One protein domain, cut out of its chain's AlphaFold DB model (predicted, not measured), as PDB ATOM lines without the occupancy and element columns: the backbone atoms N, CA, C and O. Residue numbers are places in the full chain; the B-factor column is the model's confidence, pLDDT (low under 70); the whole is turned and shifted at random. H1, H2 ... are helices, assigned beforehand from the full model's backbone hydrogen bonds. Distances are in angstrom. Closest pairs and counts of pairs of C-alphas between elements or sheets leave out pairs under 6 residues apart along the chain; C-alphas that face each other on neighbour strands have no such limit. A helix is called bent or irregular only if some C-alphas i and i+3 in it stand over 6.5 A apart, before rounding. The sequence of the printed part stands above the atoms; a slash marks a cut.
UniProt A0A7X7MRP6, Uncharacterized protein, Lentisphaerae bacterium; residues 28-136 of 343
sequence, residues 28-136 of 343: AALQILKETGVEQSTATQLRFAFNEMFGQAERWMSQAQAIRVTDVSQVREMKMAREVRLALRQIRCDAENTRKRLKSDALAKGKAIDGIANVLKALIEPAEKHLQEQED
ATOM      1  N   ALA A  28      11.622  20.362 -82.023       80.00
ATOM      2  CA  ALA A  28      10.436  20.910 -82.677       80.00
ATOM      3  C   ALA A  28      10.594  22.396 -83.063       80.00
ATOM      4  O   ALA A  28      10.231  22.794 -84.165       80.00
ATOM      5  N   ALA A  29      11.193  23.223 -82.199       79.44
ATOM      6  CA  ALA A  29      11.435  24.638 -82.495       79.44
ATOM      7  C   ALA A  29      12.509  24.818 -83.584       79.44
ATOM      8  O   ALA A  29      12.414  25.714 -84.422       79.44
ATOM      9  N   LEU A  30      13.518  23.942 -83.605       79.25
ATOM     10  CA  LEU A  30      14.553  23.940 -84.641       79.25
ATOM     11  C   LEU A  30      14.010  23.512 -86.008       79.25
ATOM     12  O   LEU A  30      14.464  24.038 -87.025       79.25
ATOM     13  N   GLN A  31      13.048  22.591 -86.033       83.38
ATOM     14  CA  GLN A  31      12.377  22.151 -87.252       83.38
ATOM     15  C   GLN A  31      11.533  23.274 -87.870       83.38
ATOM     16  O   GLN A  31      11.675  23.540 -89.061       83.38
ATOM     17  N   ILE A  32      10.786  24.030 -87.056       83.62
ATOM     18  CA  ILE A  32      10.008  25.194 -87.524       83.62
ATOM     19  C   ILE A  32      10.906  26.222 -88.230       83.62
ATOM     20  O   ILE A  32      10.545  26.758 -89.276       83.62
ATOM     21  N   LEU A  33      12.104  26.486 -87.700       81.75
ATOM     22  CA  LEU A  33      13.051  27.419 -88.326       81.75
ATOM     23  C   LEU A  33      13.596  26.912 -89.669       81.75
ATOM     24  O   LEU A  33      13.900  27.722 -90.539       81.75
ATOM     25  N   LYS A  34      13.726  25.591 -89.841       80.81
ATOM     26  CA  LYS A  34      14.148  24.989 -91.115       80.81
ATOM     27  C   LYS A  34      13.029  25.045 -92.156       80.81
ATOM     28  O   LYS A  34      13.296  25.358 -93.308       80.81
ATOM     29  N   GLU A  35      11.792  24.774 -91.748       84.44
ATOM     30  CA  GLU A  35      10.626  24.727 -92.644       84.44
ATOM     31  C   GLU A  35      10.158  26.116 -93.096       84.44
ATOM     32  O   GLU A  35       9.659  26.272 -94.205       84.44
ATOM     33  N   THR A  36      10.342  27.146 -92.265       80.25
ATOM     34  CA  THR A  36       9.893  28.519 -92.568       80.25
ATOM     35  C   THR A  36      10.808  29.289 -93.524       80.25
ATOM     36  O   THR A  36      10.442  30.383 -93.945       80.25
ATOM     37  N   GLY A  37      11.983  28.749 -93.875       77.12
ATOM     38  CA  GLY A  37      12.889  29.360 -94.856       77.12
ATOM     39  C   GLY A  37      13.415  30.746 -94.460       77.12
ATOM     40  O   GLY A  37      13.788  31.535 -95.325       77.12
ATOM     41  N   VAL A  38      13.415  31.068 -93.163       81.94
ATOM     42  CA  VAL A  38      13.920  32.347 -92.651       81.94
ATOM     43  C   VAL A  38      15.432  32.468 -92.855       81.94
ATOM     44  O   VAL A  38      16.166  31.483 -92.770       81.94
ATOM     45  N   GLU A  39      15.908  33.692 -93.092       85.25
ATOM     46  CA  GLU A  39      17.336  33.983 -93.258       85.25
ATOM     47  C   GLU A  39      18.152  33.450 -92.067       85.25
ATOM     48  O   GLU A  39      17.732  33.557 -90.913       85.25
ATOM     49  N   GLN A  40      19.343  32.904 -92.325       80.75
ATOM     50  CA  GLN A  40      20.167  32.247 -91.305       80.75
ATOM     51  C   GLN A  40      20.536  33.177 -90.132       80.75
ATOM     52  O   GLN A  40      20.590  32.734 -88.979       80.75
ATOM     53  N   SER A  41      20.725  34.470 -90.401       83.56
ATOM     54  CA  SER A  41      20.951  35.503 -89.383       83.56
ATOM     55  C   SER A  41      19.726  35.668 -88.466       83.56
ATOM     56  O   SER A  41      19.845  35.599 -87.242       83.56
ATOM     57  N   THR A  42      18.530  35.765 -89.051       82.94
ATOM     58  CA  THR A  42      17.244  35.874 -88.348       82.94
ATOM     59  C   THR A  42      16.937  34.601 -87.561       82.94
ATOM     60  O   THR A  42      16.545  34.667 -86.396       82.94
ATOM     61  N   ALA A  43      17.185  33.425 -88.143       82.62
ATOM     62  CA  ALA A  43      17.045  32.147 -87.451       82.62
ATOM     63  C   ALA A  43      17.934  32.090 -86.200       82.62
ATOM     64  O   ALA A  43      17.496  31.632 -85.146       82.62
ATOM     65  N   THR A  44      19.167  32.593 -86.291       84.75
ATOM     66  CA  THR A  44      20.110  32.645 -85.164       84.75
ATOM     67  C   THR A  44      19.639  33.610 -84.072       84.75
ATOM     68  O   THR A  44      19.671  33.259 -82.893       84.75
ATOM     69  N   GLN A  45      19.119  34.783 -84.447       85.88
ATOM     70  CA  GLN A  45      18.548  35.751 -83.501       85.88
ATOM     71  C   GLN A  45      17.321  35.192 -82.767       85.88
ATOM     72  O   GLN A  45      17.232  35.306 -81.544       85.88
ATOM     73  N   LEU A  46      16.403  34.537 -83.490       86.44
ATOM     74  CA  LEU A  46      15.237  33.874 -82.902       86.44
ATOM     75  C   LEU A  46      15.661  32.776 -81.924       86.44
ATOM     76  O   LEU A  46      15.092  32.663 -80.839       86.44
ATOM     77  N   ARG A  47      16.688  31.992 -82.277       84.75
ATOM     78  CA  ARG A  47      17.217  30.966 -81.378       84.75
ATOM     79  C   ARG A  47      17.727  31.584 -80.082       84.75
ATOM     80  O   ARG A  47      17.285  31.193 -79.006       84.75
ATOM     81  N   PHE A  48      18.603  32.579 -80.183       85.38
ATOM     82  CA  PHE A  48      19.185  33.236 -79.017       85.38
ATOM     83  C   PHE A  48      18.117  33.874 -78.116       85.38
ATOM     84  O   PHE A  48      18.150  33.693 -76.902       85.38
ATOM     85  N   ALA A  49      17.122  34.543 -78.708       86.75
ATOM     86  CA  ALA A  49      16.078  35.248 -77.970       86.75
ATOM     87  C   ALA A  49      15.180  34.336 -77.117       86.75
ATOM     88  O   ALA A  49      14.668  34.791 -76.096       86.75
ATOM     89  N   PHE A  50      14.970  33.075 -77.517       88.69
ATOM     90  CA  PHE A  50      14.100  32.142 -76.790       88.69
ATOM     91  C   PHE A  50      14.841  31.078 -75.978       88.69
ATOM     92  O   PHE A  50      14.239  30.483 -75.084       88.69
ATOM     93  N   ASN A  51      16.131  30.848 -76.238       86.25
ATOM     94  CA  ASN A  51      16.882  29.740 -75.647       86.25
ATOM     95  C   ASN A  51      16.857  29.735 -74.110       86.25
ATOM     96  O   ASN A  51      16.599  28.703 -73.490       86.25
ATOM     97  N   GLU A  52      17.070  30.898 -73.492       86.88
ATOM     98  CA  GLU A  52      17.074  31.018 -72.032       86.88
ATOM     99  C   GLU A  52      15.701  30.678 -71.428       86.88
ATOM    100  O   GLU A  52      15.618  29.941 -70.447       86.88
ATOM    101  N   MET A  53      14.616  31.139 -72.055       87.75
ATOM    102  CA  MET A  53      13.247  30.868 -71.606       87.75
ATOM    103  C   MET A  53      12.902  29.377 -71.678       87.75
ATOM    104  O   MET A  53      12.254  28.864 -70.766       87.75
ATOM    105  N   PHE A  54      13.364  28.666 -72.712       87.00
ATOM    106  CA  PHE A  54      13.212  27.209 -72.793       87.00
ATOM    107  C   PHE A  54      13.985  26.498 -71.677       87.00
ATOM    108  O   PHE A  54      13.412  25.653 -70.990       87.00
ATOM    109  N   GLY A  55      15.235  26.897 -71.422       86.12
ATOM    110  CA  GLY A  55      16.030  26.332 -70.330       86.12
ATOM    111  C   GLY A  55      15.420  26.580 -68.945       86.12
ATOM    112  O   GLY A  55      15.418  25.689 -68.094       86.12
ATOM    113  N   GLN A  56      14.856  27.769 -68.705       86.75
ATOM    114  CA  GLN A  56      14.126  28.064 -67.469       86.75
ATOM    115  C   GLN A  56      12.829  27.247 -67.371       86.75
ATOM    116  O   GLN A  56      12.544  26.681 -66.316       86.75
ATOM    117  N   ALA A  57      12.062  27.143 -68.461       88.19
ATOM    118  CA  ALA A  57      10.812  26.388 -68.491       88.19
ATOM    119  C   ALA A  57      11.035  24.906 -68.178       88.19
ATOM    120  O   ALA A  57      10.309  24.357 -67.358       88.19
ATOM    121  N   GLU A  58      12.054  24.272 -68.764       88.19
ATOM    122  CA  GLU A  58      12.388  22.868 -68.491       88.19
ATOM    123  C   GLU A  58      12.663  22.617 -67.007       88.19
ATOM    124  O   GLU A  58      12.081  21.703 -66.423       88.19
ATOM    125  N   ARG A  59      13.461  23.478 -66.362       88.00
ATOM    126  CA  ARG A  59      13.765  23.367 -64.922       88.00
ATOM    127  C   ARG A  59      12.499  23.438 -64.067       88.00
ATOM    128  O   ARG A  59      12.297  22.597 -63.189       88.00
ATOM    129  N   TRP A  60      11.634  24.414 -64.337       90.06
ATOM    130  CA  TRP A  60      10.373  24.569 -63.609       90.06
ATOM    131  C   TRP A  60       9.376  23.447 -63.918       90.06
ATOM    132  O   TRP A  60       8.632  23.041 -63.030       90.06
ATOM    133  N   MET A  61       9.373  22.899 -65.137       87.00
ATOM    134  CA  MET A  61       8.539  21.749 -65.503       87.00
ATOM    135  C   MET A  61       8.967  20.475 -64.773       87.00
ATOM    136  O   MET A  61       8.105  19.762 -64.265       87.00
ATOM    137  N   SER A  62      10.272  20.205 -64.654       88.25
ATOM    138  CA  SER A  62      10.767  19.072 -63.860       88.25
ATOM    139  C   SER A  62      10.375  19.200 -62.386       88.25
ATOM    140  O   SER A  62       9.928  18.230 -61.779       88.25
ATOM    141  N   GLN A  63      10.466  20.407 -61.816       86.88
ATOM    142  CA  GLN A  63       9.998  20.669 -60.451       86.88
ATOM    143  C   GLN A  63       8.478  20.520 -60.319       86.88
ATOM    144  O   GLN A  63       8.009  19.950 -59.340       86.88
ATOM    145  N   ALA A  64       7.705  20.972 -61.310       87.94
ATOM    146  CA  ALA A  64       6.253  20.814 -61.323       87.94
ATOM    147  C   ALA A  64       5.835  19.335 -61.301       87.94
ATOM    148  O   ALA A  64       4.928  18.975 -60.558       87.94
ATOM    149  N   GLN A  65       6.510  18.481 -62.080       89.19
ATOM    150  CA  GLN A  65       6.228  17.041 -62.142       89.19
ATOM    151  C   GLN A  65       6.552  16.312 -60.831       89.19
ATOM    152  O   GLN A  65       5.904  15.319 -60.507       89.19
ATOM    153  N   ALA A  66       7.532  16.806 -60.071       88.69
ATOM    154  CA  ALA A  66       7.911  16.234 -58.782       88.69
ATOM    155  C   ALA A  66       6.924  16.575 -57.649       88.69
ATOM    156  O   ALA A  66       6.918  15.902 -56.618       88.69
ATOM    157  N   ILE A  67       6.094  17.612 -57.807       88.62
ATOM    158  CA  ILE A  67       5.164  18.054 -56.765       88.62
ATOM    159  C   ILE A  67       3.865  17.253 -56.852       88.62
ATOM    160  O   ILE A  67       3.112  17.352 -57.820       88.62
ATOM    161  N   ARG A  68       3.555  16.508 -55.787       88.75
ATOM    162  CA  ARG A  68       2.285  15.794 -55.624       88.75
ATOM    163  C   ARG A  68       1.677  16.129 -54.267       88.75
ATOM    164  O   ARG A  68       2.226  15.755 -53.239       88.75
ATOM    165  N   VAL A  69       0.539  16.820 -54.281       86.62
ATOM    166  CA  VAL A  69      -0.240  17.131 -53.073       86.62
ATOM    167  C   VAL A  69      -1.348  16.090 -52.942       86.62
ATOM    168  O   VAL A  69      -2.172  15.954 -53.845       86.62
ATOM    169  N   THR A  70      -1.348  15.332 -51.850       88.62
ATOM    170  CA  THR A  70      -2.334  14.275 -51.560       88.62
ATOM    171  C   THR A  70      -3.187  14.579 -50.334       88.62
ATOM    172  O   THR A  70      -4.256  13.994 -50.202       88.62
ATOM    173  N   ASP A  71      -2.731  15.473 -49.453       83.44
ATOM    174  CA  ASP A  71      -3.426  15.829 -48.212       83.44
ATOM    175  C   ASP A  71      -3.358  17.339 -47.929       83.44
ATOM    176  O   ASP A  71      -2.407  18.023 -48.309       83.44
ATOM    177  N   VAL A  72      -4.373  17.868 -47.245       84.62
ATOM    178  CA  VAL A  72      -4.537  19.308 -46.976       84.62
ATOM    179  C   VAL A  72      -3.503  19.839 -45.970       84.62
ATOM    180  O   VAL A  72      -3.193  21.030 -45.974       84.62
ATOM    181  N   SER A  73      -2.907  18.980 -45.140       86.62
ATOM    182  CA  SER A  73      -1.831  19.374 -44.217       86.62
ATOM    183  C   SER A  73      -0.493  19.690 -44.909       86.62
ATOM    184  O   SER A  73       0.372  20.323 -44.300       86.62
ATOM    185  N   GLN A  74      -0.325  19.329 -46.190       87.62
ATOM    186  CA  GLN A  74       0.895  19.529 -46.994       87.62
ATOM    187  C   GLN A  74       1.049  20.984 -47.483       87.62
ATOM    188  O   GLN A  74       1.095  21.301 -48.677       87.62
ATOM    189  N   VAL A  75       1.090  21.925 -46.535       87.56
ATOM    190  CA  VAL A  75       1.106  23.375 -46.797       87.56
ATOM    191  C   VAL A  75       2.360  23.821 -47.559       87.56
ATOM    192  O   VAL A  75       2.306  24.780 -48.333       87.56
ATOM    193  N   ARG A  76       3.494  23.135 -47.378       87.56
ATOM    194  CA  ARG A  76       4.758  23.464 -48.053       87.56
ATOM    195  C   ARG A  76       4.695  23.133 -49.543       87.56
ATOM    196  O   ARG A  76       5.079  23.958 -50.369       87.56
ATOM    197  N   GLU A  77       4.180  21.961 -49.878       87.31
ATOM    198  CA  GLU A  77       4.020  21.453 -51.237       87.31
ATOM    199  C   GLU A  77       3.030  22.323 -52.019       87.31
ATOM    200  O   GLU A  77       3.296  22.686 -53.162       87.31
ATOM    201  N   MET A  78       1.939  22.762 -51.379       85.31
ATOM    202  CA  MET A  78       0.984  23.707 -51.972       85.31
ATOM    203  C   MET A  78       1.599  25.089 -52.256       85.31
ATOM    204  O   MET A  78       1.310  25.694 -53.293       85.31
ATOM    205  N   LYS A  79       2.466  25.599 -51.368       90.44
ATOM    206  CA  LYS A  79       3.206  26.852 -51.609       90.44
ATOM    207  C   LYS A  79       4.195  26.702 -52.766       90.44
ATOM    208  O   LYS A  79       4.174  27.531 -53.674       90.44
ATOM    209  N   MET A  80       4.958  25.610 -52.791       85.50
ATOM    210  CA  MET A  80       5.879  25.293 -53.887       85.50
ATOM    211  C   MET A  80       5.134  25.175 -55.226       85.50
ATOM    212  O   MET A  80       5.537  25.774 -56.217       85.50
ATOM    213  N   ALA A  81       3.981  24.496 -55.252       86.81
ATOM    214  CA  ALA A  81       3.139  24.395 -56.444       86.81
ATOM    215  C   ALA A  81       2.697  25.776 -56.957       86.81
ATOM    216  O   ALA A  81       2.707  26.038 -58.163       86.81
ATOM    217  N   ARG A  82       2.327  26.688 -56.047       90.56
ATOM    218  CA  ARG A  82       1.957  28.064 -56.400       90.56
ATOM    219  C   ARG A  82       3.136  28.833 -56.992       90.56
ATOM    220  O   ARG A  82       2.932  29.534 -57.983       90.56
ATOM    221  N   GLU A  83       4.319  28.725 -56.400       91.94
ATOM    222  CA  GLU A  83       5.540  29.386 -56.872       91.94
ATOM    223  C   GLU A  83       5.932  28.896 -58.266       91.94
ATOM    224  O   GLU A  83       6.036  29.706 -59.187       91.94
ATOM    225  N   VAL A  84       6.007  27.576 -58.460       90.94
ATOM    226  CA  VAL A  84       6.308  26.961 -59.761       90.94
ATOM    227  C   VAL A  84       5.281  27.383 -60.820       90.94
ATOM    228  O   VAL A  84       5.651  27.782 -61.925       90.94
ATOM    229  N   ARG A  85       3.981  27.395 -60.488       94.00
ATOM    230  CA  ARG A  85       2.925  27.870 -61.403       94.00
ATOM    231  C   ARG A  85       3.112  29.338 -61.792       94.00
ATOM    232  O   ARG A  85       2.874  29.704 -62.943       94.00
ATOM    233  N   LEU A  86       3.470  30.198 -60.838       94.19
ATOM    234  CA  LEU A  86       3.688  31.622 -61.100       94.19
ATOM    235  C   LEU A  86       4.946  31.851 -61.946       94.19
ATOM    236  O   LEU A  86       4.882  32.646 -62.879       94.19
ATOM    237  N   ALA A  87       6.025  31.111 -61.692       90.31
ATOM    238  CA  ALA A  87       7.241  31.153 -62.500       90.31
ATOM    239  C   ALA A  87       6.980  30.707 -63.951       90.31
ATOM    240  O   ALA A  87       7.320  31.423 -64.892       90.31
ATOM    241  N   LEU A  88       6.267  29.593 -64.157       90.75
ATOM    242  CA  LEU A  88       5.858  29.144 -65.495       90.75
ATOM    243  C   LEU A  88       4.939  30.158 -66.195       90.75
ATOM    244  O   LEU A  88       5.072  30.405 -67.396       90.75
ATOM    245  N   ARG A  89       4.013  30.787 -65.454       94.12
ATOM    246  CA  ARG A  89       3.175  31.870 -65.992       94.12
ATOM    247  C   ARG A  89       4.027  33.056 -66.445       94.12
ATOM    248  O   ARG A  89       3.718  33.615 -67.495       94.12
ATOM    249  N   GLN A  90       5.041  33.433 -65.669       93.44
ATOM    250  CA  GLN A  90       5.933  34.542 -65.992       93.44
ATOM    251  C   GLN A  90       6.686  34.272 -67.299       93.44
ATOM    252  O   GLN A  90       6.578  35.068 -68.228       93.44
ATOM    253  N   ILE A  91       7.289  33.086 -67.439       92.69
ATOM    254  CA  ILE A  91       7.983  32.671 -68.670       92.69
ATOM    255  C   ILE A  91       7.050  32.730 -69.886       92.69
ATOM    256  O   ILE A  91       7.427  33.227 -70.947       92.69
ATOM    257  N   ARG A  92       5.793  32.287 -69.742       94.06
ATOM    258  CA  ARG A  92       4.794  32.391 -70.818       94.06
ATOM    259  C   ARG A  92       4.517  33.845 -71.217       94.06
ATOM    260  O   ARG A  92       4.356  34.131 -72.402       94.06
ATOM    261  N   CYS A  93       4.419  34.756 -70.250       94.69
ATOM    262  CA  CYS A  93       4.219  36.178 -70.522       94.69
ATOM    263  C   CYS A  93       5.436  36.799 -71.227       94.69
ATOM    264  O   CYS A  93       5.263  37.539 -72.195       94.69
ATOM    265  N   ASP A  94       6.647  36.447 -70.802       91.81
ATOM    266  CA  ASP A  94       7.890  36.966 -71.378       91.81
ATOM    267  C   ASP A  94       8.127  36.462 -72.806       91.81
ATOM    268  O   ASP A  94       8.562  37.228 -73.675       91.81
ATOM    269  N   ALA A  95       7.733  35.219 -73.094       91.56
ATOM    270  CA  ALA A  95       7.744  34.674 -74.445       91.56
ATOM    271  C   ALA A  95       6.808  35.456 -75.386       91.56
ATOM    272  O   ALA A  95       7.206  35.814 -76.497       91.56
ATOM    273  N   GLU A  96       5.588  35.789 -74.947       93.88
ATOM    274  CA  GLU A  96       4.643  36.571 -75.758       93.88
ATOM    275  C   GLU A  96       5.113  38.022 -75.956       93.88
ATOM    276  O   GLU A  96       4.989  38.572 -77.052       93.88
ATOM    277  N   ASN A  97       5.712  38.638 -74.936       94.00
ATOM    278  CA  ASN A  97       6.310  39.969 -75.060       94.00
ATOM    279  C   ASN A  97       7.484  39.968 -76.051       94.00
ATOM    280  O   ASN A  97       7.568  40.841 -76.918       94.00
ATOM    281  N   THR A  98       8.348  38.953 -75.980       90.75
ATOM    282  CA  THR A  98       9.472  38.773 -76.906       90.75
ATOM    283  C   THR A  98       8.984  38.551 -78.334       90.75
ATOM    284  O   THR A  98       9.487  39.191 -79.257       90.75
ATOM    285  N   ARG A  99       7.943  37.732 -78.530       91.38
ATOM    286  CA  ARG A  99       7.296  37.541 -79.836       91.38
ATOM    287  C   ARG A  99       6.766  38.857 -80.406       91.38
ATOM    288  O   ARG A  99       7.007  39.149 -81.574       91.38
ATOM    289  N   LYS A 100       6.052  39.654 -79.604       93.00
ATOM    290  CA  LYS A 100       5.519  40.957 -80.038       93.00
ATOM    291  C   LYS A 100       6.632  41.923 -80.435       93.00
ATOM    292  O   LYS A 100       6.516  42.557 -81.480       93.00
ATOM    293  N   ARG A 101       7.706  41.986 -79.642       91.50
ATOM    294  CA  ARG A 101       8.885  42.817 -79.922       91.50
ATOM    295  C   ARG A 101       9.580  42.402 -81.216       91.50
ATOM    296  O   ARG A 101       9.825  43.238 -82.061       91.50
ATOM    297  N   LEU A 102       9.857  41.114 -81.411       88.94
ATOM    298  CA  LEU A 102      10.535  40.650 -82.630       88.94
ATOM    299  C   LEU A 102       9.657  40.807 -83.885       88.94
ATOM    300  O   LEU A 102      10.169  40.969 -84.987       88.94
ATOM    301  N   LYS A 103       8.325  40.789 -83.733       91.56
ATOM    302  CA  LYS A 103       7.378  40.979 -84.840       91.56
ATOM    303  C   LYS A 103       7.132  42.456 -85.192       91.56
ATOM    304  O   LYS A 103       6.655  42.722 -86.296       91.56
ATOM    305  N   SER A 104       7.420  43.412 -84.303       90.25
ATOM    306  CA  SER A 104       7.088  44.829 -84.534       90.25
ATOM    307  C   SER A 104       7.764  45.387 -85.776       90.25
ATOM    308  O   SER A 104       7.106  46.044 -86.581       90.25
ATOM    309  N   ASP A 105       9.040  45.065 -85.965       83.75
ATOM    310  CA  ASP A 105       9.852  45.642 -87.035       83.75
ATOM    311  C   ASP A 105       9.423  45.097 -88.396       83.75
ATOM    312  O   ASP A 105       9.282  45.848 -89.360       83.75
ATOM    313  N   ALA A 106       9.093  43.803 -88.462       87.75
ATOM    314  CA  ALA A 106       8.524  43.186 -89.654       87.75
ATOM    315  C   ALA A 106       7.149  43.780 -90.012       87.75
ATOM    316  O   ALA A 106       6.876  44.036 -91.183       87.75
ATOM    317  N   LEU A 107       6.293  44.044 -89.017       91.62
ATOM    318  CA  LEU A 107       4.994  44.689 -89.241       91.62
ATOM    319  C   LEU A 107       5.145  46.141 -89.701       91.62
ATOM    320  O   LEU A 107       4.422  46.571 -90.598       91.62
ATOM    321  N   ALA A 108       6.068  46.895 -89.106       90.69
ATOM    322  CA  ALA A 108       6.361  48.265 -89.509       90.69
ATOM    323  C   ALA A 108       6.919  48.313 -90.938       90.69
ATOM    324  O   ALA A 108       6.449  49.109 -91.750       90.69
ATOM    325  N   LYS A 109       7.847  47.407 -91.274       87.44
ATOM    326  CA  LYS A 109       8.399  47.260 -92.624       87.44
ATOM    327  C   LYS A 109       7.320  46.898 -93.645       87.44
ATOM    328  O   LYS A 109       7.269  47.526 -94.694       87.44
ATOM    329  N   GLY A 110       6.442  45.943 -93.330       92.12
ATOM    330  CA  GLY A 110       5.308  45.586 -94.190       92.12
ATOM    331  C   GLY A 110       4.407  46.791 -94.468       92.12
ATOM    332  O   GLY A 110       4.203  47.151 -95.621       92.12
ATOM    333  N   LYS A 111       3.993  47.506 -93.413       93.56
ATOM    334  CA  LYS A 111       3.195  48.738 -93.548       93.56
ATOM    335  C   LYS A 111       3.891  49.817 -94.379       93.56
ATOM    336  O   LYS A 111       3.222  50.525 -95.125       93.56
ATOM    337  N   ALA A 112       5.208  49.966 -94.241       89.94
ATOM    338  CA  ALA A 112       5.976  50.930 -95.023       89.94
ATOM    339  C   ALA A 112       6.009  50.554 -96.513       89.94
ATOM    340  O   ALA A 112       5.798  51.422 -97.355       89.94
ATOM    341  N   ILE A 113       6.217  49.273 -96.834       90.00
ATOM    342  CA  ILE A 113       6.188  48.764 -98.214       90.00
ATOM    343  C   ILE A 113       4.809  49.001 -98.834       90.00
ATOM    344  O   ILE A 113       4.723  49.591 -99.909       90.00
ATOM    345  N   ASP A 114       3.741  48.617 -98.132       95.25
ATOM    346  CA  ASP A 114       2.366  48.806 -98.605       95.25
ATOM    347  C   ASP A 114       2.045  50.293 -98.800       95.25
ATOM    348  O   ASP A 114       1.447  50.688 -99.799       95.25
ATOM    349  N   GLY A 115       2.479  51.144 -97.865       95.12
ATOM    350  CA  GLY A 115       2.322  52.593 -97.960       95.12
ATOM    351  C   GLY A 115       2.998  53.171 -99.203       95.12
ATOM    352  O   GLY A 115       2.357  53.898 -99.960       95.12
ATOM    353  N   ILE A 116       4.263  52.813 -99.450       93.44
ATOM    354  CA  ILE A 116       5.015  53.263-100.632       93.44
ATOM    355  C   ILE A 116       4.349  52.763-101.920       93.44
ATOM    356  O   ILE A 116       4.174  53.544-102.855       93.44
ATOM    357  N   ALA A 117       3.932  51.495-101.967       95.06
ATOM    358  CA  ALA A 117       3.252  50.922-103.127       95.06
ATOM    359  C   ALA A 117       1.931  51.645-103.432       95.06
ATOM    360  O   ALA A 117       1.650  51.958-104.588       95.06
ATOM    361  N   ASN A 118       1.147  51.976-102.402       95.88
ATOM    362  CA  ASN A 118      -0.104  52.717-102.560       95.88
ATOM    363  C   ASN A 118       0.124  54.150-103.055       95.88
ATOM    364  O   ASN A 118      -0.626  54.619-103.909       95.88
ATOM    365  N   VAL A 119       1.163  54.837-102.568       94.25
ATOM    366  CA  VAL A 119       1.539  56.173-103.066       94.25
ATOM    367  C   VAL A 119       1.945  56.105-104.535       94.25
ATOM    368  O   VAL A 119       1.485  56.917-105.335       94.25
ATOM    369  N   LEU A 120       2.765  55.118-104.905       90.38
ATOM    370  CA  LEU A 120       3.181  54.914-106.292       90.38
ATOM    371  C   LEU A 120       1.972  54.644-107.198       90.38
ATOM    372  O   LEU A 120       1.840  55.261-108.251       90.38
ATOM    373  N   LYS A 121       1.055  53.777-106.760       94.38
ATOM    374  CA  LYS A 121      -0.181  53.466-107.481       94.38
ATOM    375  C   LYS A 121      -1.060  54.706-107.677       94.38
ATOM    376  O   LYS A 121      -1.472  54.983-108.797       94.38
ATOM    377  N   ALA A 122      -1.277  55.488-106.621       93.00
ATOM    378  CA  ALA A 122      -2.076  56.712-106.682       93.00
ATOM    379  C   ALA A 122      -1.477  57.787-107.609       93.00
ATOM    380  O   ALA A 122      -2.215  58.615-108.140       93.00
ATOM    381  N   LEU A 123      -0.154  57.783-107.808       92.25
ATOM    382  CA  LEU A 123       0.525  58.664-108.759       92.25
ATOM    383  C   LEU A 123       0.346  58.188-110.211       92.25
ATOM    384  O   LEU A 123       0.140  59.008-111.103       92.25
ATOM    385  N   ILE A 124       0.453  56.877-110.444       90.88
ATOM    386  CA  ILE A 124       0.457  56.284-111.787       90.88
ATOM    387  C   ILE A 124      -0.958  56.196-112.374       90.88
ATOM    388  O   ILE A 124      -1.144  56.570-113.529       90.88
ATOM    389  N   GLU A 125      -1.963  55.777-111.597       94.38
ATOM    390  CA  GLU A 125      -3.325  55.532-112.109       94.38
ATOM    391  C   GLU A 125      -3.952  56.740-112.840       94.38
ATOM    392  O   GLU A 125      -4.506  56.556-113.927       94.38
ATOM    393  N   PRO A 126      -3.872  57.990-112.331       93.25
ATOM    394  CA  PRO A 126      -4.397  59.144-113.058       93.25
ATOM    395  C   PRO A 126      -3.648  59.418-114.368       93.25
ATOM    396  O   PRO A 126      -4.263  59.844-115.344       93.25
ATOM    397  N   ALA A 127      -2.333  59.174-114.396       88.12
ATOM    398  CA  ALA A 127      -1.510  59.362-115.587       88.12
ATOM    399  C   ALA A 127      -1.824  58.301-116.652       88.12
ATOM    400  O   ALA A 127      -2.015  58.652-117.813       88.12
ATOM    401  N   GLU A 128      -1.963  57.032-116.258       91.81
ATOM    402  CA  GLU A 128      -2.418  55.955-117.146       91.81
ATOM    403  C   GLU A 128      -3.804  56.256-117.707       91.81
ATOM    404  O   GLU A 128      -4.005  56.173-118.914       91.81
ATOM    405  N   LYS A 129      -4.745  56.695-116.861       93.00
ATOM    406  CA  LYS A 129      -6.081  57.087-117.313       93.00
ATOM    407  C   LYS A 129      -6.027  58.231-118.327       93.00
ATOM    408  O   LYS A 129      -6.697  58.162-119.352       93.00
ATOM    409  N   HIS A 130      -5.227  59.266-118.071       88.56
ATOM    410  CA  HIS A 130      -5.061  60.372-119.013       88.56
ATOM    411  C   HIS A 130      -4.487  59.899-120.355       88.56
ATOM    412  O   HIS A 130      -4.996  60.281-121.406       88.56
ATOM    413  N   LEU A 131      -3.454  59.053-120.330       87.75
ATOM    414  CA  LEU A 131      -2.846  58.501-121.541       87.75
ATOM    415  C   LEU A 131      -3.810  57.581-122.297       87.75
ATOM    416  O   LEU A 131      -3.887  57.677-123.518       87.75
ATOM    417  N   GLN A 132      -4.609  56.780-121.591       88.44
ATOM    418  CA  GLN A 132      -5.677  55.972-122.180       88.44
ATOM    419  C   GLN A 132      -6.723  56.858-122.871       88.44
ATOM    420  O   GLN A 132      -7.123  56.589-123.998       88.44
ATOM    421  N   GLU A 133      -7.130  57.966-122.243       85.50
ATOM    422  CA  GLU A 133      -8.044  58.937-122.856       85.50
ATOM    423  C   GLU A 133      -7.467  59.573-124.133       85.50
ATOM    424  O   GLU A 133      -8.246  59.925-125.030       85.50
ATOM    425  N   GLN A 134      -6.137  59.729-124.222       82.38
ATOM    426  CA  GLN A 134      -5.448  60.179-125.437       82.38
ATOM    427  C   GLN A 134      -5.376  59.074-126.499       82.38
ATOM    428  O   GLN A 134      -5.633  59.350-127.669       82.38
ATOM    429  N   GLU A 135      -5.077  57.831-126.117       80.44
ATOM    430  CA  GLU A 135      -5.070  56.682-127.033       80.44
ATOM    431  C   GLU A 135      -6.455  56.470-127.660       80.44
ATOM    432  O   GLU A 135      -6.601  56.342-128.879       80.44
ATOM    433  N   ASP A 136      -7.497  56.531-126.834       89.56
ATOM    434  CA  ASP A 136      -8.878  56.380-127.272       89.56
ATOM    435  C   ASP A 136      -9.455  57.664-127.879       89.56
ATOM    436  O   ASP A 136     -10.606  57.667-128.309       89.56
TER     437      ASP A 136
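Overview. This is residues 28 to 136 of the 343 residues of an uncharacterized protein of Lentisphaerae bacterium (UniProt A0A7X7MRP6). The model is a long helical hairpin with unequal legs: H2b and H3a lie side by side, and H3 then runs on as a long arm, with residues 103 to 136 sticking out. At the start of the shorter leg, the small H1 folds back beside H2a. The printed part has 109 residues with three named helices, H1, H2 and H3 in chain order, and no named strand; the class is all helix. It is extended, with a radius of gyration of the C-alphas of 25.9 A, and spans 91 by 30 by 18 A.

Arrangement. H2, residues 40 to 66, and H3, residues 75 to 135, were each assigned as one helix by their hydrogen bonds, but both are bent. C-alphas 49 and 52 are 7.4 A apart, and arms H2a, residues 40 to 49, and H2b, residues 52 to 66, stand at a steep tilt of 45 degrees. C-alphas 102 and 105 are 6.7 A apart, and arms H3a, residues 75 to 102, and H3b, residues 105 to 135, stand at a shallow tilt of 29 degrees. H1, residues 28 to 35, is close but not clearly touching H2a; their closest C-alphas, of Leu 33 and Ala 43, are 6.3 A apart. H2b and H3a touch and form a helical hairpin, opposite ways at a shallow tilt of 23 degrees; their closest C-alphas, of Trp 60 and Val 84, are 6.1 A apart. H3b is apart from H1, H2a and H2b. Every O i to N i+4 pair is within hydrogen-bond range in H1, H2a, H2b and H3a, and 25 of 27 are in H3b.

Along the chain. H1 begins at C-alpha 28 (10.436, 20.910, -82.677). H2b is 21.9 A long and H3a 40.9 A. H3b, 44.1 A, is irregular, with C-alphas 123 and 126 6.6 A apart and a kink of 25 degrees near residue 125; it ends at C-alpha 135 (-5.070, 56.682, -127.033).

Size, cuts and confidence. The two C-alphas farthest apart, of Ser 73 and Asp 136, are 91.2 A apart. The printed part has no cut; the link H1 to H2 is tight and H2 to H3 short. No printed residue is under 70 in pLDDT.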